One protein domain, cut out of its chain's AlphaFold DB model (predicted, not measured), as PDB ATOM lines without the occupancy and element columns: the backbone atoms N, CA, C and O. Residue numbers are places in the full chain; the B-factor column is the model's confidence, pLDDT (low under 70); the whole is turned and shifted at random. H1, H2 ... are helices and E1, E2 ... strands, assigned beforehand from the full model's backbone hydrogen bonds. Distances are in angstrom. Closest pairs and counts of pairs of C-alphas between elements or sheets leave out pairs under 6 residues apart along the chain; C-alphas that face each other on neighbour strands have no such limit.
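This is residues 356 to 511 of the 719 residues of the protein "Rhomboid domain-containing protein" of Wuchereria bancrofti (UniProt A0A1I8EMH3). With little regular structure, a curled sheet, order E3 E1 E2 E5 E6, bears short helices on both faces, while long loops, residues 399 to 422 and 426 to 455, fill out the body. The 156 printed residues, 58 in named elements, run H1 E1 E2 E3 E4 H2 E5 E6 H3 H4: mixed class, mixed sheet, compact, radius of gyration of the C-alphas 15.5 A, spans 43 by 41 by 30 A.

H1, residues 356 to 368, only grazes the sheet. E1, residues 372 to 376, forms a hairpin with E2, residues 382 to 385; N 374 and O 383 are within hydrogen-bond range, 2.9 A. E3, residues 395 to 398, is antiparallel to E1 (N 375 and O 396, 2.9 A). E4, residues 423 to 425, pairs with no named strand. H2, residues 456 to 459, has a height over the sheet of 8.8 A. E5, residues 462 to 469, is parallel to E2 (N 463 and O 382, 3.0 A) and forms a hairpin with E6, residues 474 to 478 (N 467 and O 476, 2.9 A). H3, residues 480 to 485, and H4, residues 502 to 507, lie on opposite faces. In H1, H3 and H4 every O i to N i+4 pair is within range; H2 is too short for one.

H1, 18.3 A long, begins at C-alpha 356 (-8.977, -36.280, -36.856); H4 ends at C-alpha 507 (-3.921, -35.339, -52.999).

The printed part has no cut; the links E3 to E4, E4 to H2 and H3 to H4 are long. No printed residue is under 70 in pLDDT.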
ATOM      1  N   ARG A 356     -10.275 -36.175 -37.550       81.88
ATOM      2  CA  ARG A 356      -8.977 -36.280 -36.856       81.88
ATOM      3  C   ARG A 356      -7.917 -35.390 -37.501       81.88
ATOM      4  O   ARG A 356      -7.164 -34.724 -36.801       81.88
ATOM      5  N   ILE A 357      -7.882 -35.354 -38.833       81.75
ATOM      6  CA  ILE A 357      -6.935 -34.511 -39.582       81.75
ATOM      7  C   ILE A 357      -7.287 -33.030 -39.398       81.75
ATOM      8  O   ILE A 357      -6.405 -32.219 -39.142       81.75
ATOM      9  N   PHE A 358      -8.571 -32.669 -39.469       84.75
ATOM     10  CA  PHE A 358      -8.984 -31.273 -39.302       84.75
ATOM     11  C   PHE A 358      -8.918 -30.779 -37.847       84.75
ATOM     12  O   PHE A 358      -8.660 -29.598 -37.640       84.75
ATOM     13  N   GLU A 359      -9.071 -31.655 -36.850       85.94
ATOM     14  CA  GLU A 359      -8.782 -31.338 -35.443       85.94
ATOM     15  C   GLU A 359      -7.290 -31.031 -35.234       85.94
ATOM     16  O   GLU A 359      -6.967 -30.038 -34.582       85.94
ATOM     17  N   GLN A 360      -6.386 -31.803 -35.856       84.25
ATOM     18  CA  GLN A 360      -4.947 -31.513 -35.828       84.25
ATOM     19  C   GLN A 360      -4.609 -30.200 -36.553       84.25
ATOM     20  O   GLN A 360      -3.928 -29.365 -35.974       84.25
ATOM     21  N   ILE A 361      -5.137 -29.960 -37.761       85.69
ATOM     22  CA  ILE A 361      -4.919 -28.696 -38.501       85.69
ATOM     23  C   ILE A 361      -5.379 -27.480 -37.677       85.69
ATOM     24  O   ILE A 361      -4.735 -26.433 -37.692       85.69
ATOM     25  N   GLU A 362      -6.489 -27.600 -36.953       88.75
ATOM     26  CA  GLU A 362      -7.008 -26.540 -36.087       88.75
ATOM     27  C   GLU A 362      -6.164 -26.354 -34.807       88.75
ATOM     28  O   GLU A 362      -6.070 -25.240 -34.288       88.75
ATOM     29  N   ALA A 363      -5.523 -27.412 -34.300       89.44
ATOM     30  CA  ALA A 363      -4.538 -27.314 -33.224       89.44
ATOM     31  C   ALA A 363      -3.237 -26.646 -33.712       89.44
ATOM     32  O   ALA A 363      -2.774 -25.692 -33.087       89.44
ATOM     33  N   ASP A 364      -2.720 -27.069 -34.868       88.81
ATOM     34  CA  ASP A 364      -1.522 -26.514 -35.510       88.81
ATOM     35  C   ASP A 364      -1.709 -25.019 -35.830       88.81
ATOM     36  O   ASP A 364      -0.804 -24.216 -35.615       88.81
ATOM     37  N   ARG A 365      -2.906 -24.606 -36.276       91.38
ATOM     38  CA  ARG A 365      -3.261 -23.188 -36.480       91.38
ATOM     39  C   ARG A 365      -3.259 -22.384 -35.181       91.38
ATOM     40  O   ARG A 365      -2.799 -21.245 -35.173       91.38
ATOM     41  N   LYS A 366      -3.731 -22.953 -34.068       92.00
ATOM     42  CA  LYS A 366      -3.682 -22.281 -32.757       92.00
ATOM     43  C   LYS A 366      -2.250 -22.113 -32.262       92.00
ATOM     44  O   LYS A 366      -1.928 -21.042 -31.756       92.00
ATOM     45  N   GLU A 367      -1.396 -23.119 -32.452       91.12
ATOM     46  CA  GLU A 367       0.036 -22.991 -32.163       91.12
ATOM     47  C   GLU A 367       0.703 -21.962 -33.091       91.12
ATOM     48  O   GLU A 367       1.442 -21.102 -32.612       91.12
ATOM     49  N   GLU A 368       0.386 -21.972 -34.393       93.12
ATOM     50  CA  GLU A 368       0.879 -20.984 -35.359       93.12
ATOM     51  C   GLU A 368       0.516 -19.558 -34.939       93.12
ATOM     52  O   GLU A 368       1.399 -18.703 -34.900       93.12
ATOM     53  N   ASN A 369      -0.731 -19.303 -34.534       93.38
ATOM     54  CA  ASN A 369      -1.174 -17.996 -34.039       93.38
ATOM     55  C   ASN A 369      -0.429 -17.547 -32.757       93.38
ATOM     56  O   ASN A 369      -0.450 -16.373 -32.381       93.38
ATOM     57  N   GLU A 370       0.264 -18.471 -32.079       91.94
ATOM     58  CA  GLU A 370       1.153 -18.190 -30.954       91.94
ATOM     59  C   GLU A 370       2.655 -18.120 -31.309       91.94
ATOM     60  O   GLU A 370       3.486 -17.876 -30.420       91.94
ATOM     61  N   THR A 371       3.031 -18.238 -32.580       94.12
ATOM     62  CA  THR A 371       4.421 -18.069 -33.032       94.12
ATOM     63  C   THR A 371       4.865 -16.599 -33.057       94.12
ATOM     64  O   THR A 371       4.113 -15.674 -32.748       94.12
ATOM     65  N   GLY A 372       6.140 -16.376 -33.359       94.62
ATOM     66  CA  GLY A 372       6.701 -15.079 -33.720       94.62
ATOM     67  C   GLY A 372       7.913 -15.266 -34.628       94.62
ATOM     68  O   GLY A 372       8.372 -16.393 -34.841       94.62
ATOM     69  N   CYS A 373       8.466 -14.168 -35.132       95.81
ATOM     70  CA  CYS A 373       9.645 -14.235 -35.983       95.81
ATOM     71  C   CYS A 373      10.920 -14.400 -35.142       95.81
ATOM     72  O   CYS A 373      11.254 -13.527 -34.337       95.81
ATOM     73  N   CYS A 374      11.631 -15.518 -35.300       95.06
ATOM     74  CA  CYS A 374      12.927 -15.758 -34.669       95.06
ATOM     75  C   CYS A 374      14.034 -15.276 -35.609       95.06
ATOM     76  O   CYS A 374      14.152 -15.789 -36.720       95.06
ATOM     77  N   ILE A 375      14.805 -14.275 -35.181       95.06
ATOM     78  CA  ILE A 375      15.791 -13.562 -36.006       95.06
ATOM     79  C   ILE A 375      17.178 -13.788 -35.412       95.06
ATOM     80  O   ILE A 375      17.376 -13.534 -34.223       95.06
ATOM     81  N   TYR A 376      18.139 -14.243 -36.213       93.69
ATOM     82  CA  TYR A 376      19.510 -14.434 -35.747       93.69
ATOM     83  C   TYR A 376      20.246 -13.115 -35.520       93.69
ATOM     84  O   TYR A 376      20.153 -12.185 -36.320       93.69
ATOM     85  N   ASN A 377      21.014 -13.048 -34.430       91.12
ATOM     86  CA  ASN A 377      21.745 -11.841 -34.036       91.12
ATOM     87  C   ASN A 377      22.980 -11.564 -34.924       91.12
ATOM     88  O   ASN A 377      23.508 -10.456 -34.891       91.12
ATOM     89  N   ASP A 378      23.445 -12.553 -35.693       90.81
ATOM     90  CA  ASP A 378      24.572 -12.467 -36.635       90.81
ATOM     91  C   ASP A 378      24.144 -12.161 -38.085       90.81
ATOM     92  O   ASP A 378      24.993 -12.004 -38.959       90.81
ATOM     93  N   GLY A 379      22.835 -12.061 -38.346       86.75
ATOM     94  CA  GLY A 379      22.290 -11.849 -39.686       86.75
ATOM     95  C   GLY A 379      22.119 -13.117 -40.532       86.75
ATOM     96  O   GLY A 379      21.728 -12.989 -41.687       86.75
ATOM     97  N   ALA A 380      22.317 -14.327 -39.989       89.00
ATOM     98  CA  ALA A 380      22.143 -15.596 -40.717       89.00
ATOM     99  C   ALA A 380      20.699 -15.885 -41.200       89.00
ATOM    100  O   ALA A 380      20.456 -16.900 -41.852       89.00
ATOM    101  N   GLY A 381      19.735 -15.020 -40.868       92.12
ATOM    102  CA  GLY A 381      18.362 -15.048 -41.372       92.12
ATOM    103  C   GLY A 381      17.301 -15.112 -40.274       92.12
ATOM    104  O   GLY A 381      17.542 -14.762 -39.113       92.12
ATOM    105  N   CYS A 382      16.098 -15.543 -40.645       93.94
ATOM    106  CA  CYS A 382      14.972 -15.703 -39.735       93.94
ATOM    107  C   CYS A 382      13.959 -16.765 -40.180       93.94
ATOM    108  O   CYS A 382      13.860 -17.128 -41.354       93.94
ATOM    109  N   PHE A 383      13.176 -17.253 -39.218       94.62
ATOM    110  CA  PHE A 383      12.101 -18.217 -39.446       94.62
ATOM    111  C   PHE A 383      10.976 -18.067 -38.413       94.62
ATOM    112  O   PHE A 383      11.201 -17.671 -37.265       94.62
ATOM    113  N   GLN A 384       9.747 -18.392 -38.820       95.38
ATOM    114  CA  GLN A 384       8.578 -18.330 -37.944       95.38
ATOM    115  C   GLN A 384       8.585 -19.505 -36.956       95.38
ATOM    116  O   GLN A 384       8.705 -20.661 -37.367       95.38
ATOM    117  N   THR A 385       8.482 -19.242 -35.647       94.06
ATOM    118  CA  THR A 385       8.501 -20.319 -34.642       94.06
ATOM    119  C   THR A 385       7.954 -19.923 -33.263       94.06
ATOM    120  O   THR A 385       7.750 -18.749 -32.954       94.06
ATOM    121  N   GLY A 386       7.706 -20.922 -32.413       92.06
ATOM    122  CA  GLY A 386       7.253 -20.749 -31.032       92.06
ATOM    123  C   GLY A 386       8.378 -20.359 -30.061       92.06
ATOM    124  O   GLY A 386       9.568 -20.553 -30.318       92.06
ATOM    125  N   ARG A 387       8.007 -19.842 -28.882       88.19
ATOM    126  CA  ARG A 387       8.977 -19.310 -27.901       88.19
ATOM    127  C   ARG A 387       9.996 -20.335 -27.391       88.19
ATOM    128  O   ARG A 387      11.111 -19.942 -27.068       88.19
ATOM    129  N   ASN A 388       9.618 -21.608 -27.315       88.19
ATOM    130  CA  ASN A 388      10.474 -22.673 -26.786       88.19
ATOM    131  C   ASN A 388      11.482 -23.196 -27.827       88.19
ATOM    132  O   ASN A 388      12.467 -23.825 -27.456       88.19
ATOM    133  N   THR A 389      11.239 -22.929 -29.113       88.38
ATOM    134  CA  THR A 389      12.029 -23.443 -30.244       88.38
ATOM    135  C   THR A 389      13.074 -22.431 -30.729       88.38
ATOM    136  O   THR A 389      14.111 -22.823 -31.262       88.38
ATOM    137  N   CYS A 390      12.833 -21.130 -30.528       91.94
ATOM    138  CA  CYS A 390      13.784 -20.067 -30.869       91.94
ATOM    139  C   CYS A 390      14.976 -20.038 -29.879       91.94
ATOM    140  O   CYS A 390      14.752 -19.872 -28.675       91.94
ATOM    141  N   PRO A 391      16.238 -20.172 -30.336       91.19
ATOM    142  CA  PRO A 391      17.401 -20.271 -29.453       91.19
ATOM    143  C   PRO A 391      17.801 -18.910 -28.855       91.19
ATOM    144  O   PRO A 391      18.517 -18.121 -29.471       91.19
ATOM    145  N   SER A 392      17.395 -18.661 -27.608       89.25
ATOM    146  CA  SER A 392      17.512 -17.362 -26.916       89.25
ATOM    147  C   SER A 392      18.930 -16.801 -26.712       89.25
ATOM    148  O   SER A 392      19.060 -15.633 -26.353       89.25
ATOM    149  N   LEU A 393      19.981 -17.605 -26.908       89.12
ATOM    150  CA  LEU A 393      21.381 -17.168 -26.801       89.12
ATOM    151  C   LEU A 393      21.911 -16.506 -28.083       89.12
ATOM    152  O   LEU A 393      22.797 -15.661 -28.006       89.12
ATOM    153  N   ILE A 394      21.389 -16.898 -29.249       91.56
ATOM    154  CA  ILE A 394      21.913 -16.506 -30.574       91.56
ATOM    155  C   ILE A 394      20.854 -15.863 -31.482       91.56
ATOM    156  O   ILE A 394      21.196 -15.311 -32.526       91.56
ATOM    157  N   ALA A 395      19.581 -15.907 -31.084       93.12
ATOM    158  CA  ALA A 395      18.469 -15.331 -31.821       93.12
ATOM    159  C   ALA A 395      17.506 -14.563 -30.904       93.12
ATOM    160  O   ALA A 395      17.291 -14.909 -29.739       93.12
ATOM    161  N   THR A 396      16.885 -13.531 -31.468       93.31
ATOM    162  CA  THR A 396      15.883 -12.683 -30.823       93.31
ATOM    163  C   THR A 396      14.495 -13.000 -31.385       93.31
ATOM    164  O   THR A 396      14.278 -12.963 -32.594       93.31
ATOM    165  N   LEU A 397      13.528 -13.287 -30.506       93.94
ATOM    166  CA  LEU A 397      12.140 -13.558 -30.900       93.94
ATOM    167  C   LEU A 397      11.304 -12.268 -30.943       93.94
ATOM    168  O   LEU A 397      10.878 -11.753 -29.904       93.94
ATOM    169  N   ALA A 398      11.003 -11.792 -32.148       93.38
ATOM    170  CA  ALA A 398      10.061 -10.708 -32.396       93.38
ATOM    171  C   ALA A 398       8.610 -11.224 -32.320       93.38
ATOM    172  O   ALA A 398       8.081 -11.807 -33.267       93.38
ATOM    173  N   LYS A 399       7.946 -10.993 -31.176       92.19
ATOM    174  CA  LYS A 399       6.520 -11.303 -30.975       92.19
ATOM    175  C   LYS A 399       5.781 -10.182 -30.236       92.19
ATOM    176  O   LYS A 399       6.214  -9.754 -29.161       92.19
ATOM    177  N   TRP A 400       4.650  -9.754 -30.790       91.06
ATOM    178  CA  TRP A 400       3.691  -8.826 -30.189       91.06
ATOM    179  C   TRP A 400       2.919  -9.510 -29.053       91.06
ATOM    180  O   TRP A 400       2.805 -10.735 -28.987       91.06
ATOM    181  N   LYS A 401       2.464  -8.730 -28.068       87.19
ATOM    182  CA  LYS A 401       1.782  -9.241 -26.862       87.19
ATOM    183  C   LYS A 401       0.792  -8.202 -26.359       87.19
ATOM    184  O   LYS A 401       1.031  -7.020 -26.535       87.19
ATOM    185  N   LYS A 402      -0.227  -8.595 -25.591       85.94
ATOM    186  CA  LYS A 402      -1.166  -7.639 -24.956       85.94
ATOM    187  C   LYS A 402      -0.470  -6.499 -24.183       85.94
ATOM    188  O   LYS A 402      -0.929  -5.366 -24.223       85.94
ATOM    189  N   ASN A 403       0.671  -6.778 -23.543       88.12
ATOM    190  CA  ASN A 403       1.441  -5.795 -22.761       88.12
ATOM    191  C   ASN A 403       2.450  -4.976 -23.598       88.12
ATOM    192  O   ASN A 403       3.052  -4.035 -23.087       88.12
ATOM    193  N   LYS A 404       2.695  -5.380 -24.848       85.00
ATOM    194  CA  LYS A 404       3.542  -4.709 -25.846       85.00
ATOM    195  C   LYS A 404       2.902  -4.961 -27.219       85.00
ATOM    196  O   LYS A 404       3.380  -5.842 -27.946       85.00
ATOM    197  N   PRO A 405       1.753  -4.320 -27.499       86.81
ATOM    198  CA  PRO A 405       1.016  -4.583 -28.720       86.81
ATOM    199  C   PRO A 405       1.843  -4.155 -29.927       86.81
ATOM    200  O   PRO A 405       2.697  -3.269 -29.843       86.81
ATOM    201  N   GLY A 406       1.580  -4.813 -31.045       84.19
ATOM    202  CA  GLY A 406       2.073  -4.399 -32.340       84.19
ATOM    203  C   GLY A 406       1.391  -3.119 -32.834       84.19
ATOM    204  O   GLY A 406       0.606  -2.485 -32.116       84.19
ATOM    205  N   PRO A 407       1.661  -2.753 -34.095       81.94
ATOM    206  CA  PRO A 407       0.911  -1.721 -34.801       81.94
ATOM    207  C   PRO A 407      -0.596  -1.968 -34.672       81.94
ATOM    208  O   PRO A 407      -1.028  -3.118 -34.631       81.94
ATOM    209  N   GLU A 408      -1.393  -0.902 -34.587       83.06
ATOM    210  CA  GLU A 408      -2.868  -0.978 -34.547       83.06
ATOM    211  C   GLU A 408      -3.449  -1.781 -33.360       83.06
ATOM    212  O   GLU A 408      -4.631  -2.111 -33.352       83.06
ATOM    213  N   GLY A 409      -2.647  -2.076 -32.328       85.44
ATOM    214  CA  GLY A 409      -3.084  -2.850 -31.159       85.44
ATOM    215  C   GLY A 409      -2.959  -4.373 -31.314       85.44
ATOM    216  O   GLY A 409      -3.406  -5.105 -30.432       85.44
ATOM    217  N   ARG A 410      -2.349  -4.846 -32.407       88.31
ATOM    218  CA  ARG A 410      -2.250  -6.265 -32.794       88.31
ATOM    219  C   ARG A 410      -1.468  -7.114 -31.789       88.31
ATOM    220  O   ARG A 410      -0.537  -6.631 -31.141       88.31
ATOM    221  N   THR A 411      -1.819  -8.392 -31.653       89.69
ATOM    222  CA  THR A 411      -1.264  -9.287 -30.623       89.69
ATOM    223  C   THR A 411      -0.738 -10.628 -31.121       89.69
ATOM    224  O   THR A 411       0.059 -11.224 -30.394       89.69
ATOM    225  N   SER A 412      -1.100 -11.075 -32.328       84.56
ATOM    226  CA  SER A 412      -0.686 -12.405 -32.823       84.56
ATOM    227  C   SER A 412       0.579 -12.403 -33.696       84.56
ATOM    228  O   SER A 412       1.191 -13.447 -33.891       84.56
ATOM    229  N   GLY A 413       1.019 -11.241 -34.192       85.56
ATOM    230  CA  GLY A 413       2.296 -11.099 -34.909       85.56
ATOM    231  C   GLY A 413       3.535 -11.112 -33.990       85.56
ATOM    232  O   GLY A 413       3.439 -11.277 -32.777       85.56
ATOM    233  N   ALA A 414       4.750 -10.890 -34.489       92.56
ATOM    234  CA  ALA A 414       5.113 -10.570 -35.867       92.56
ATOM    235  C   ALA A 414       5.368 -11.830 -36.713       92.56
ATOM    236  O   ALA A 414       5.700 -12.888 -36.174       92.56
ATOM    237  N   VAL A 415       5.248 -11.694 -38.035       95.19
ATOM    238  CA  VAL A 415       5.513 -12.762 -39.011       95.19
ATOM    239  C   VAL A 415       6.809 -12.450 -39.759       95.19
ATOM    240  O   VAL A 415       7.012 -11.309 -40.173       95.19
ATOM    241  N   CYS A 416       7.702 -13.427 -39.929       94.50
ATOM    242  CA  CYS A 416       8.936 -13.201 -40.690       94.50
ATOM    243  C   CYS A 416       8.643 -12.817 -42.146       94.50
ATOM    244  O   CYS A 416       7.929 -13.527 -42.853       94.50
ATOM    245  N   GLY A 417       9.210 -11.693 -42.584       92.25
ATOM    246  CA  GLY A 417       9.078 -11.150 -43.933       92.25
ATOM    247  C   GLY A 417       7.666 -10.730 -44.341       92.25
ATOM    248  O   GLY A 417       7.440 -10.485 -45.523       92.25
ATOM    249  N   GLN A 418       6.710 -10.647 -43.408       92.69
ATOM    250  CA  GLN A 418       5.347 -10.229 -43.722       92.69
ATOM    251  C   GLN A 418       4.724  -9.335 -42.643       92.69
ATOM    252  O   GLN A 418       4.672  -9.669 -41.460       92.69
ATOM    253  N   ASP A 419       4.185  -8.194 -43.074       92.62
ATOM    254  CA  ASP A 419       3.501  -7.215 -42.229       92.62
ATOM    255  C   ASP A 419       2.413  -6.515 -43.069       92.62
ATOM    256  O   ASP A 419       2.721  -6.071 -44.180       92.62
ATOM    257  N   PRO A 420       1.161  -6.389 -42.581       92.38
ATOM    258  CA  PRO A 420       0.051  -5.835 -43.364       92.38
ATOM    259  C   PRO A 420       0.296  -4.405 -43.869       92.38
ATOM    260  O   PRO A 420      -0.286  -3.999 -44.871       92.38
ATOM    261  N   ARG A 421       1.160  -3.639 -43.186       90.75
ATOM    262  CA  ARG A 421       1.458  -2.228 -43.495       90.75
ATOM    263  C   ARG A 421       2.417  -2.036 -44.671       90.75
ATOM    264  O   ARG A 421       2.549  -0.917 -45.154       90.75
ATOM    265  N   TYR A 422       3.115  -3.095 -45.079       92.75
ATOM    266  CA  TYR A 422       4.161  -3.061 -46.107       92.75
ATOM    267  C   TYR A 422       3.904  -4.094 -47.213       92.75
ATOM    268  O   TYR A 422       4.845  -4.583 -47.839       92.75
ATOM    269  N   CYS A 423       2.636  -4.448 -47.429       93.06
ATOM    270  CA  CYS A 423       2.205  -5.318 -48.512       93.06
ATOM    271  C   CYS A 423       1.355  -4.537 -49.521       93.06
ATOM    272  O   CYS A 423       0.284  -4.038 -49.172       93.06
ATOM    273  N   ASP A 424       1.818  -4.475 -50.769       93.56
ATOM    274  CA  ASP A 424       1.163  -3.751 -51.864       93.56
ATOM    275  C   ASP A 424       0.151  -4.639 -52.626       93.56
ATOM    276  O   ASP A 424      -0.799  -4.132 -53.222       93.56
ATOM    277  N   ASP A 425       0.295  -5.971 -52.574       92.88
ATOM    278  CA  ASP A 425      -0.707  -6.928 -53.079       92.88
ATOM    279  C   ASP A 425      -0.790  -8.184 -52.183       92.88
ATOM    280  O   ASP A 425       0.162  -8.975 -52.178       92.88
ATOM    281  N   PRO A 426      -1.909  -8.430 -51.467       94.44
ATOM    282  CA  PRO A 426      -3.104  -7.584 -51.343       94.44
ATOM    283  C   PRO A 426      -2.973  -6.529 -50.228       94.44
ATOM    284  O   PRO A 426      -2.664  -6.867 -49.087       94.44
ATOM    285  N   VAL A 427      -3.293  -5.264 -50.514       92.56
ATOM    286  CA  VAL A 427      -3.224  -4.173 -49.519       92.56
ATOM    287  C   VAL A 427      -4.179  -4.404 -48.334       92.56
ATOM    288  O   VAL A 427      -5.365  -4.668 -48.532       92.56
ATOM    289  N   SER A 428      -3.696  -4.229 -47.100       92.06
ATOM    290  CA  SER A 428      -4.528  -4.237 -45.883       92.06
ATOM    291  C   SER A 428      -5.110  -2.846 -45.589       92.06
ATOM    292  O   SER A 428      -4.547  -2.086 -44.804       92.06
ATOM    293  N   VAL A 429      -6.252  -2.508 -46.195       90.81
ATOM    294  CA  VAL A 429      -6.969  -1.231 -45.984       90.81
ATOM    295  C   VAL A 429      -8.480  -1.434 -45.893       90.81
ATOM    296  O   VAL A 429      -9.025  -2.331 -46.532       90.81
ATOM    297  N   LYS A 430      -9.184  -0.580 -45.137       89.44
ATOM    298  CA  LYS A 430     -10.648  -0.674 -44.953       89.44
ATOM    299  C   LYS A 430     -11.392  -0.675 -46.299       89.44
ATOM    300  O   LYS A 430     -11.117   0.194 -47.124       89.44
ATOM    301  N   PRO A 431     -12.366  -1.582 -46.515       88.50
ATOM    302  CA  PRO A 431     -12.935  -2.545 -45.559       88.50
ATOM    303  C   PRO A 431     -12.206  -3.904 -45.481       88.50
ATOM    304  O   PRO A 431     -12.634  -4.766 -44.722       88.50
ATOM    305  N   TYR A 432     -11.131  -4.107 -46.243       89.00
ATOM    306  CA  TYR A 432     -10.376  -5.362 -46.370       89.00
ATOM    307  C   TYR A 432      -9.091  -5.371 -45.518       89.00
ATOM    308  O   TYR A 432      -8.037  -5.829 -45.959       89.00
ATOM    309  N   GLU A 433      -9.159  -4.847 -44.291       91.25
ATOM    310  CA  GLU A 433      -8.048  -4.962 -43.339       91.25
ATOM    311  C   GLU A 433      -7.805  -6.435 -43.002       91.25
ATOM    312  O   GLU A 433      -8.747  -7.188 -42.743       91.25
ATOM    313  N   TRP A 434      -6.540  -6.860 -42.982       92.69
ATOM    314  CA  TRP A 434      -6.208  -8.203 -42.511       92.69
ATOM    315  C   TRP A 434      -6.557  -8.296 -41.007       92.69
ATOM    316  O   TRP A 434      -6.364  -7.309 -40.288       92.69
ATOM    317  N   PRO A 435      -7.038  -9.439 -40.488       93.00
ATOM    318  CA  PRO A 435      -7.397  -9.598 -39.070       93.00
ATOM    319  C   PRO A 435      -6.162  -9.694 -38.151       93.00
ATOM    320  O   PRO A 435      -5.040  -9.870 -38.623       93.00
ATOM    321  N   ASP A 436      -6.329  -9.581 -36.824       92.00
ATOM    322  CA  ASP A 436      -5.200  -9.786 -35.888       92.00
ATOM    323  C   ASP A 436      -4.672 -11.230 -35.935       92.00
ATOM    324  O   ASP A 436      -3.467 -11.438 -35.876       92.00
ATOM    325  N   ASP A 437      -5.573 -12.204 -36.087       93.38
ATOM    326  CA  ASP A 437      -5.263 -13.625 -36.285       93.38
ATOM    327  C   ASP A 437      -4.396 -13.829 -37.537       93.38
ATOM    328  O   ASP A 437      -4.861 -13.641 -38.669       93.38
ATOM    329  N   ILE A 438      -3.132 -14.218 -37.333       94.31
ATOM    330  CA  ILE A 438      -2.175 -14.381 -38.434       94.31
ATOM    331  C   ILE A 438      -2.521 -15.571 -39.331       94.31
ATOM    332  O   ILE A 438      -2.139 -15.580 -40.498       94.31
ATOM    333  N   THR A 439      -3.312 -16.534 -38.844       93.81
ATOM    334  CA  THR A 439      -3.694 -17.721 -39.628       93.81
ATOM    335  C   THR A 439      -4.664 -17.410 -40.770       93.81
ATOM    336  O   THR A 439      -4.892 -18.228 -41.661       93.81
ATOM    337  N   GLN A 440      -5.237 -16.206 -40.766       93.06
ATOM    338  CA  GLN A 440      -6.137 -15.710 -41.802       93.06
ATOM    339  C   GLN A 440      -5.437 -14.732 -42.762       93.06
ATOM    340  O   GLN A 440      -6.089 -14.160 -43.638       93.06
ATOM    341  N   TRP A 441      -4.124 -14.512 -42.618       93.56
ATOM    342  CA  TRP A 441      -3.388 -13.591 -43.484       93.56
ATOM    343  C   TRP A 441      -3.186 -14.194 -44.886       93.56
ATOM    344  O   TRP A 441      -2.730 -15.334 -45.012       93.56
ATOM    345  N   PRO A 442      -3.482 -13.442 -45.963       94.00
ATOM    346  CA  PRO A 442      -3.181 -13.875 -47.324       94.00
ATOM    347  C   PRO A 442      -1.664 -13.918 -47.559       94.00
ATOM    348  O   PRO A 442      -0.886 -13.385 -46.772       94.00
ATOM    349  N   ILE A 443      -1.223 -14.519 -48.664       94.69
ATOM    350  CA  ILE A 443       0.177 -14.416 -49.100       94.69
ATOM    351  C   ILE A 443       0.422 -13.000 -49.632       94.69
ATOM    352  O   ILE A 443      -0.309 -12.545 -50.513       94.69
ATOM    353  N   CYS A 444       1.466 -12.332 -49.135       93.50
ATOM    354  CA  CYS A 444       1.929 -11.078 -49.716       93.50
ATOM    355  C   CYS A 444       2.727 -11.352 -50.998       93.50
ATOM    356  O   CYS A 444       3.778 -11.987 -50.942       93.50
ATOM    357  N   LYS A 445       2.233 -10.895 -52.152       92.69
ATOM    358  CA  LYS A 445       2.886 -11.107 -53.458       92.69
ATOM    359  C   LYS A 445       3.873 -10.004 -53.817       92.69
ATOM    360  O   LYS A 445       4.825 -10.253 -54.549       92.69
ATOM    361  N   GLN A 446       3.611  -8.784 -53.354       90.44
ATOM    362  CA  GLN A 446       4.433  -7.606 -53.615       90.44
ATOM    363  C   GLN A 446       4.626  -6.841 -52.310       90.44
ATOM    364  O   GLN A 446       3.654  -6.454 -51.661       90.44
ATOM    365  N   MET A 447       5.885  -6.665 -51.917       89.19
ATOM    366  CA  MET A 447       6.272  -5.911 -50.727       89.19
ATOM    367  C   MET A 447       6.519  -4.450 -51.095       89.19
ATOM    368  O   MET A 447       7.041  -4.165 -52.175       89.19
ATOM    369  N   ALA A 448       6.201  -3.543 -50.174       89.81
ATOM    370  CA  ALA A 448       6.451  -2.119 -50.344       89.81
ATOM    371  C   ALA A 448       7.949  -1.832 -50.546       89.81
ATOM    372  O   ALA A 448       8.801  -2.350 -49.823       89.81
ATOM    373  N   PHE A 449       8.270  -0.946 -51.496       84.56
ATOM    374  CA  PHE A 449       9.651  -0.616 -51.883       84.56
ATOM    375  C   PHE A 449      10.515  -0.039 -50.741       84.56
ATOM    376  O   PHE A 449      11.739  -0.148 -50.775       84.56
ATOM    377  N   LEU A 450       9.894   0.577 -49.729       86.94
ATOM    378  CA  LEU A 450      10.574   1.154 -48.566       86.94
ATOM    379  C   LEU A 450       9.992   0.580 -47.271       86.94
ATOM    380  O   LEU A 450       8.940   1.018 -46.804       86.94
ATOM    381  N   VAL A 451      10.716  -0.359 -46.663       88.00
ATOM    382  CA  VAL A 451      10.433  -0.855 -45.311       88.00
ATOM    383  C   VAL A 451      11.416  -0.209 -44.325       88.00
ATOM    384  O   VAL A 451      12.624  -0.316 -44.533       88.00
ATOM    385  N   PRO A 452      10.952   0.472 -43.258       88.50
ATOM    386  CA  PRO A 452      11.846   1.119 -42.298       88.50
ATOM    387  C   PRO A 452      12.716   0.134 -41.499       88.50
ATOM    388  O   PRO A 452      12.235  -0.905 -41.046       88.50
ATOM    389  N   GLU A 453      13.963   0.523 -41.214       84.81
ATOM    390  CA  GLU A 453      14.948  -0.300 -40.481       84.81
ATOM    391  C   GLU A 453      14.522  -0.680 -39.046       84.81
ATOM    392  O   GLU A 453      15.024  -1.641 -38.465       84.81
ATOM    393  N   ASN A 454      13.540   0.008 -38.456       85.88
ATOM    394  CA  ASN A 454      13.003  -0.372 -37.145       85.88
ATOM    395  C   ASN A 454      12.071  -1.607 -37.186       85.88
ATOM    396  O   ASN A 454      11.715  -2.136 -36.131       85.88
ATOM    397  N   VAL A 455      11.687  -2.089 -38.373       89.19
ATOM    398  CA  VAL A 455      10.803  -3.250 -38.556       89.19
ATOM    399  C   VAL A 455      11.645  -4.513 -38.754       89.19
ATOM    400  O   VAL A 455      11.768  -5.046 -39.856       89.19
ATOM    401  N   VAL A 456      12.280  -4.972 -37.673       89.38
ATOM    402  CA  VAL A 456      13.314  -6.027 -37.714       89.38
ATOM    403  C   VAL A 456      12.850  -7.346 -38.344       89.38
ATOM    404  O   VAL A 456      13.628  -8.000 -39.029       89.38
ATOM    405  N   HIS A 457      11.573  -7.719 -38.186       91.50
ATOM    406  CA  HIS A 457      11.015  -8.952 -38.761       91.50
ATOM    407  C   HIS A 457      10.849  -8.915 -40.284       91.50
ATOM    408  O   HIS A 457      10.534  -9.947 -40.862       91.50
ATOM    409  N   MET A 458      11.057  -7.765 -40.932       91.94
ATOM    410  CA  MET A 458      10.921  -7.591 -42.385       91.94
ATOM    411  C   MET A 458      12.256  -7.508 -43.135       91.94
ATOM    412  O   MET A 458      12.262  -7.585 -44.357       91.94
ATOM    413  N   GLN A 459      13.372  -7.318 -42.424       89.94
ATOM    414  CA  GLN A 459      14.708  -7.132 -43.020       89.94
ATOM    415  C   GLN A 459      15.542  -8.415 -43.064       89.94
ATOM    416  O   GLN A 459      16.598  -8.446 -43.687       89.94
ATOM    417  N   CYS A 460      15.102  -9.454 -42.362       90.06
ATOM    418  CA  CYS A 460      15.820 -10.711 -42.262       90.06
ATOM    419  C   CYS A 460      15.537 -11.619 -43.469       90.06
ATOM    420  O   CYS A 460      14.403 -11.715 -43.941       90.06
ATOM    421  N   GLU A 461      16.565 -12.318 -43.952       91.88
ATOM    422  CA  GLU A 461      16.393 -13.332 -44.993       91.88
ATOM    423  C   GLU A 461      15.614 -14.534 -44.437       91.88
ATOM    424  O   GLU A 461      15.977 -15.107 -43.408       91.88
ATOM    425  N   ILE A 462      14.520 -14.913 -45.103       93.00
ATOM    426  CA  ILE A 462      13.622 -15.973 -44.628       93.00
ATOM    427  C   ILE A 462      14.220 -17.344 -44.970       93.00
ATOM    428  O   ILE A 462      14.044 -17.850 -46.081       93.00
ATOM    429  N   THR A 463      14.897 -17.960 -44.000       91.88
ATOM    430  CA  THR A 463      15.557 -19.269 -44.152       91.88
ATOM    431  C   THR A 463      14.619 -20.445 -43.892       91.88
ATOM    432  O   THR A 463      14.813 -21.525 -44.452       91.88
ATOM    433  N   GLY A 464      13.588 -20.250 -43.063       93.25
ATOM    434  CA  GLY A 464      12.555 -21.248 -42.786       93.25
ATOM    435  C   GLY A 464      11.215 -20.884 -43.423       93.25
ATOM    436  O   GLY A 464      10.665 -19.826 -43.120       93.25
ATOM    437  N   ARG A 465      10.666 -21.772 -44.258       95.50
ATOM    438  CA  ARG A 465       9.378 -21.597 -44.957       95.50
ATOM    439  C   ARG A 465       8.478 -22.831 -44.827       95.50
ATOM    440  O   ARG A 465       8.974 -23.893 -44.445       95.50
ATOM    441  N   PRO A 466       7.170 -22.723 -45.128       95.62
ATOM    442  CA  PRO A 466       6.252 -23.859 -45.116       95.62
ATOM    443  C   PRO A 466       6.698 -24.984 -46.059       95.62
ATOM    444  O   PRO A 466       6.801 -24.798 -47.272       95.62
ATOM    445  N   CYS A 467       6.920 -26.165 -45.489       93.75
ATOM    446  CA  CYS A 467       7.126 -27.417 -46.202       93.75
ATOM    447  C   CYS A 467       5.969 -28.370 -45.891       93.75
ATOM    448  O   CYS A 467       5.690 -28.647 -44.720       93.75
ATOM    449  N   CYS A 468       5.310 -28.869 -46.931       91.69
ATOM    450  CA  CYS A 468       4.236 -29.850 -46.829       91.69
ATOM    451  C   CYS A 468       4.802 -31.269 -46.923       91.69
ATOM    452  O   CYS A 468       5.478 -31.603 -47.896       91.69
ATOM    453  N   ILE A 469       4.533 -32.092 -45.908       85.50
ATOM    454  CA  ILE A 469       5.176 -33.399 -45.713       85.50
ATOM    455  C   ILE A 469       4.169 -34.506 -45.373       85.50
ATOM    456  O   ILE A 469       3.064 -34.252 -44.884       85.50
ATOM    457  N   GLN A 470       4.613 -35.756 -45.566       76.06
ATOM    458  CA  GLN A 470       3.866 -36.993 -45.284       76.06
ATOM    459  C   GLN A 470       2.561 -37.135 -46.096       76.06
ATOM    460  O   GLN A 470       2.239 -36.316 -46.943       76.06
ATOM    461  N   LEU A 471       1.792 -38.207 -45.856       73.25
ATOM    462  CA  LEU A 471       0.522 -38.479 -46.554       73.25
ATOM    463  C   LEU A 471      -0.690 -37.704 -46.001       73.25
ATOM    464  O   LEU A 471      -1.760 -37.725 -46.606       73.25
ATOM    465  N   HIS A 472      -0.552 -37.064 -44.837       72.88
ATOM    466  CA  HIS A 472      -1.676 -36.493 -44.081       72.88
ATOM    467  C   HIS A 472      -1.817 -34.969 -44.220       72.88
ATOM    468  O   HIS A 472      -2.789 -34.408 -43.720       72.88
ATOM    469  N   GLY A 473      -0.886 -34.295 -44.905       78.06
ATOM    470  CA  GLY A 473      -0.912 -32.838 -45.060       78.06
ATOM    471  C   GLY A 473      -0.328 -32.078 -43.877       78.06
ATOM    472  O   GLY A 473      -0.792 -30.977 -43.595       78.06
ATOM    473  N   GLN A 474       0.679 -32.637 -43.197       84.00
ATOM    474  CA  GLN A 474       1.395 -31.898 -42.160       84.00
ATOM    475  C   GLN A 474       2.199 -30.764 -42.804       84.00
ATOM    476  O   GLN A 474       2.878 -30.967 -43.812       84.00
ATOM    477  N   CYS A 475       2.153 -29.584 -42.190       91.00
ATOM    478  CA  CYS A 475       3.019 -28.469 -42.540       91.00
ATOM    479  C   CYS A 475       4.085 -28.261 -41.462       91.00
ATOM    480  O   CYS A 475       3.798 -28.358 -40.270       91.00
ATOM    481  N   ARG A 476       5.316 -27.941 -41.869       91.19
ATOM    482  CA  ARG A 476       6.396 -27.548 -40.957       91.19
ATOM    483  C   ARG A 476       7.190 -26.390 -41.548       91.19
ATOM    484  O   ARG A 476       7.623 -26.470 -42.695       91.19
ATOM    485  N   ILE A 477       7.429 -25.344 -40.756       92.75
ATOM    486  CA  ILE A 477       8.379 -24.282 -41.115       92.75
ATOM    487  C   ILE A 477       9.793 -24.864 -41.035       92.75
ATOM    488  O   ILE A 477      10.256 -25.239 -39.955       92.75
ATOM    489  N   THR A 478      10.459 -24.996 -42.179       93.00
ATOM    490  CA  THR A 478      11.768 -25.653 -42.280       93.00
ATOM    491  C   THR A 478      12.615 -25.093 -43.429       93.00
ATOM    492  O   THR A 478      12.146 -24.259 -44.202       93.00
ATOM    493  N   THR A 479      13.877 -25.504 -43.516       93.38
ATOM    494  CA  THR A 479      14.803 -25.141 -44.602       93.38
ATOM    495  C   THR A 479      14.475 -25.898 -45.892       93.38
ATOM    496  O   THR A 479      13.804 -26.934 -45.865       93.38
ATOM    497  N   ARG A 480      14.989 -25.417 -47.031       92.69
ATOM    498  CA  ARG A 480      14.865 -26.127 -48.314       92.69
ATOM    499  C   ARG A 480      15.508 -27.511 -48.248       92.69
ATOM    500  O   ARG A 480      14.822 -28.489 -48.505       92.69
ATOM    501  N   ASP A 481      16.757 -27.597 -47.789       91.69
ATOM    502  CA  ASP A 481      17.515 -28.851 -47.678       91.69
ATOM    503  C   ASP A 481      16.757 -29.930 -46.890       91.69
ATOM    504  O   ASP A 481      16.739 -31.099 -47.276       91.69
ATOM    505  N   TYR A 482      16.089 -29.543 -45.795       90.94
ATOM    506  CA  TYR A 482      15.240 -30.451 -45.025       90.94
ATOM    507  C   TYR A 482      14.006 -30.882 -45.814       90.94
ATOM    508  O   TYR A 482      13.663 -32.061 -45.790       90.94
ATOM    509  N   CYS A 483      13.341 -29.950 -46.504       92.19
ATOM    510  CA  CYS A 483      12.158 -30.253 -47.305       92.19
ATOM    511  C   CYS A 483      12.476 -31.196 -48.479       92.19
ATOM    512  O   CYS A 483      11.754 -32.166 -48.703       92.19
ATOM    513  N   ASP A 484      13.600 -30.967 -49.159       92.38
ATOM    514  CA  ASP A 484      14.075 -31.797 -50.265       92.38
ATOM    515  C   ASP A 484      14.483 -33.198 -49.770       92.38
ATOM    516  O   ASP A 484      14.150 -34.201 -50.404       92.38
ATOM    517  N   PHE A 485      15.134 -33.300 -48.601       89.38
ATOM    518  CA  PHE A 485      15.491 -34.590 -47.992       89.38
ATOM    519  C   PHE A 485      14.266 -35.429 -47.597       89.38
ATOM    520  O   PHE A 485      14.268 -36.645 -47.806       89.38
ATOM    521  N   VAL A 486      13.208 -34.797 -47.071       85.06
ATOM    522  CA  VAL A 486      11.933 -35.479 -46.764       85.06
ATOM    523  C   VAL A 486      11.037 -35.702 -47.986       85.06
ATOM    524  O   VAL A 486       9.929 -36.213 -47.827       85.06
ATOM    525  N   GLU A 487      11.509 -35.351 -49.189       86.19
ATOM    526  CA  GLU A 487      10.754 -35.415 -50.449       86.19
ATOM    527  C   GLU A 487       9.400 -34.662 -50.357       86.19
ATOM    528  O   GLU A 487       8.390 -35.084 -50.921       86.19
ATOM    529  N   GLY A 488       9.378 -33.561 -49.595       88.12
ATOM    530  CA  GLY A 488       8.211 -32.708 -49.368       88.12
ATOM    531  C   GLY A 488       8.057 -31.595 -50.405       88.12
ATOM    532  O   GLY A 488       8.918 -31.376 -51.255       88.12
ATOM    533  N   TYR A 489       6.951 -30.852 -50.322       91.38
ATOM    534  CA  TYR A 489       6.695 -29.703 -51.192       91.38
ATOM    535  C   TYR A 489       7.031 -28.386 -50.475       91.38
ATOM    536  O   TYR A 489       6.386 -28.026 -49.487       91.38
ATOM    537  N   PHE A 490       8.048 -27.669 -50.964       94.31
ATOM    538  CA  PHE A 490       8.547 -26.422 -50.375       94.31
ATOM    539  C   PHE A 490       7.860 -25.188 -50.978       94.31
ATOM    540  O   PHE A 490       7.960 -24.933 -52.177       94.31
ATOM    541  N   HIS A 491       7.207 -24.368 -50.150       95.00
ATOM    542  CA  HIS A 491       6.516 -23.164 -50.614       95.00
ATOM    543  C   HIS A 491       7.388 -21.906 -50.474       95.00
ATOM    544  O   HIS A 491       7.345 -21.208 -49.461       95.00
ATOM    545  N   GLU A 492       8.129 -21.560 -51.532       93.12
ATOM    546  CA  GLU A 492       8.985 -20.357 -51.569       93.12
ATOM    547  C   GLU A 492       8.228 -19.046 -51.305       93.12
ATOM    548  O   GLU A 492       8.766 -18.141 -50.676       93.12
ATOM    549  N   ASN A 493       6.976 -18.943 -51.758       92.56
ATOM    550  CA  ASN A 493       6.186 -17.711 -51.671       92.56
ATOM    551  C   ASN A 493       5.398 -17.570 -50.359       92.56
ATOM    552  O   ASN A 493       4.758 -16.545 -50.151       92.56
ATOM    553  N   ALA A 494       5.402 -18.583 -49.488       94.69
ATOM    554  CA  ALA A 494       4.661 -18.563 -48.230       94.69
ATOM    555  C   ALA A 494       5.587 -18.323 -47.026       94.69
ATOM    556  O   ALA A 494       6.793 -18.591 -47.068       94.69
ATOM    557  N   THR A 495       4.998 -17.818 -45.946       93.75
ATOM    558  CA  THR A 495       5.648 -17.557 -44.649       93.75
ATOM    559  C   THR A 495       4.977 -18.332 -43.511       93.75
ATOM    560  O   THR A 495       5.645 -18.687 -42.543       93.75
ATOM    561  N   LEU A 496       3.684 -18.651 -43.658       95.38
ATOM    562  CA  LEU A 496       2.853 -19.353 -42.676       95.38
ATOM    563  C   LEU A 496       2.278 -20.655 -43.250       95.38
ATOM    564  O   LEU A 496       1.940 -20.747 -44.431       95.38
ATOM    565  N   CYS A 497       2.108 -21.659 -42.399       93.88
ATOM    566  CA  CYS A 497       1.494 -22.939 -42.730       93.88
ATOM    567  C   CYS A 497      -0.004 -22.821 -43.046       93.88
ATOM    568  O   CYS A 497      -0.512 -23.542 -43.900       93.88
ATOM    569  N   SER A 498      -0.717 -21.876 -42.435       93.44
ATOM    570  CA  SER A 498      -2.116 -21.565 -42.769       93.44
ATOM    571  C   SER A 498      -2.329 -21.001 -44.185       93.44
ATOM    572  O   SER A 498      -3.409 -21.161 -44.770       93.44
ATOM    573  N   GLN A 499      -1.309 -20.371 -44.780       93.38
ATOM    574  CA  GLN A 499      -1.382 -19.836 -46.144       93.38
ATOM    575  C   GLN A 499      -1.475 -20.954 -47.187       93.38
ATOM    576  O   GLN A 499      -2.208 -20.815 -48.174       93.38
ATOM    577  N   VAL A 500      -0.804 -22.078 -46.940       92.69
ATOM    578  CA  VAL A 500      -0.719 -23.231 -47.844       92.69
ATOM    579  C   VAL A 500      -1.806 -24.271 -47.541       92.69
ATOM    580  O   VAL A 500      -2.498 -24.192 -46.528       92.69
ATOM    581  N   SER A 501      -2.023 -25.222 -48.453       90.38
ATOM    582  CA  SER A 501      -3.030 -26.286 -48.300       90.38
ATOM    583  C   SER A 501      -2.380 -27.642 -48.566       90.38
ATOM    584  O   SER A 501      -2.595 -28.259 -49.605       90.38
ATOM    585  N   CYS A 502      -1.549 -28.102 -47.625       90.00
ATOM    586  CA  CYS A 502      -0.706 -29.290 -47.802       90.00
ATOM    587  C   CYS A 502      -1.475 -30.553 -48.215       90.00
ATOM    588  O   CYS A 502      -0.982 -31.340 -49.018       90.00
ATOM    589  N   LEU A 503      -2.706 -30.730 -47.719       88.62
ATOM    590  CA  LEU A 503      -3.567 -31.839 -48.132       88.62
ATOM    591  C   LEU A 503      -3.900 -31.787 -49.636       88.62
ATOM    592  O   LEU A 503      -3.958 -32.833 -50.272       88.62
ATOM    593  N   SER A 504      -4.078 -30.597 -50.222       89.50
ATOM    594  CA  SER A 504      -4.332 -30.443 -51.663       89.50
ATOM    595  C   SER A 504      -3.121 -30.843 -52.505       89.50
ATOM    596  O   SER A 504      -3.304 -31.505 -53.526       89.50
ATOM    597  N   GLU A 505      -1.906 -30.484 -52.073       88.19
ATOM    598  CA  GLU A 505      -0.660 -30.834 -52.774       88.19
ATOM    599  C   GLU A 505      -0.436 -32.354 -52.791       88.19
ATOM    600  O   GLU A 505      -0.158 -32.929 -53.836       88.19
ATOM    601  N   ILE A 506      -0.639 -33.037 -51.656       86.25
ATOM    602  CA  ILE A 506      -0.486 -34.504 -51.563       86.25
ATOM    603  C   ILE A 506      -1.574 -35.231 -52.351       86.25
ATOM    604  O   ILE A 506      -1.308 -36.239 -53.010       86.25
ATOM    605  N   CYS A 507      -2.815 -34.748 -52.266       90.31
ATOM    606  CA  CYS A 507      -3.921 -35.339 -52.999       90.31
ATOM    607  C   CYS A 507      -3.685 -35.229 -54.507       90.31
ATOM    608  O   CYS A 507      -3.743 -36.245 -55.195       90.31
ATOM    609  N   GLY A 508      -3.388 -34.038 -55.028       86.44
ATOM    610  CA  GLY A 508      -2.985 -33.875 -56.421       86.44
ATOM    611  C   GLY A 508      -3.971 -34.423 -57.461       86.44
ATOM    612  O   GLY A 508      -5.171 -34.585 -57.206       86.44
ATOM    613  N   MET A 509      -3.436 -34.678 -58.660       88.88
ATOM    614  CA  MET A 509      -4.104 -34.915 -59.955       88.88
ATOM    615  C   MET A 509      -5.080 -33.813 -60.410       88.88
ATOM    616  O   MET A 509      -4.993 -33.370 -61.553       88.88
ATOM    617  N   LEU A 510      -6.000 -33.372 -59.551       91.19
ATOM    618  CA  LEU A 510      -6.922 -32.257 -59.767       91.19
ATOM    619  C   LEU A 510      -7.036 -31.446 -58.463       91.19
ATOM    620  O   LEU A 510      -7.231 -32.047 -57.409       91.19
ATOM    621  N   PRO A 511      -6.954 -30.105 -58.487       91.19
ATOM    622  CA  PRO A 511      -7.127 -29.298 -57.280       91.19
ATOM    623  C   PRO A 511      -8.552 -29.433 -56.718       91.19
ATOM    624  O   PRO A 511      -9.502 -29.659 -57.472       91.19
TER     625      PRO A 511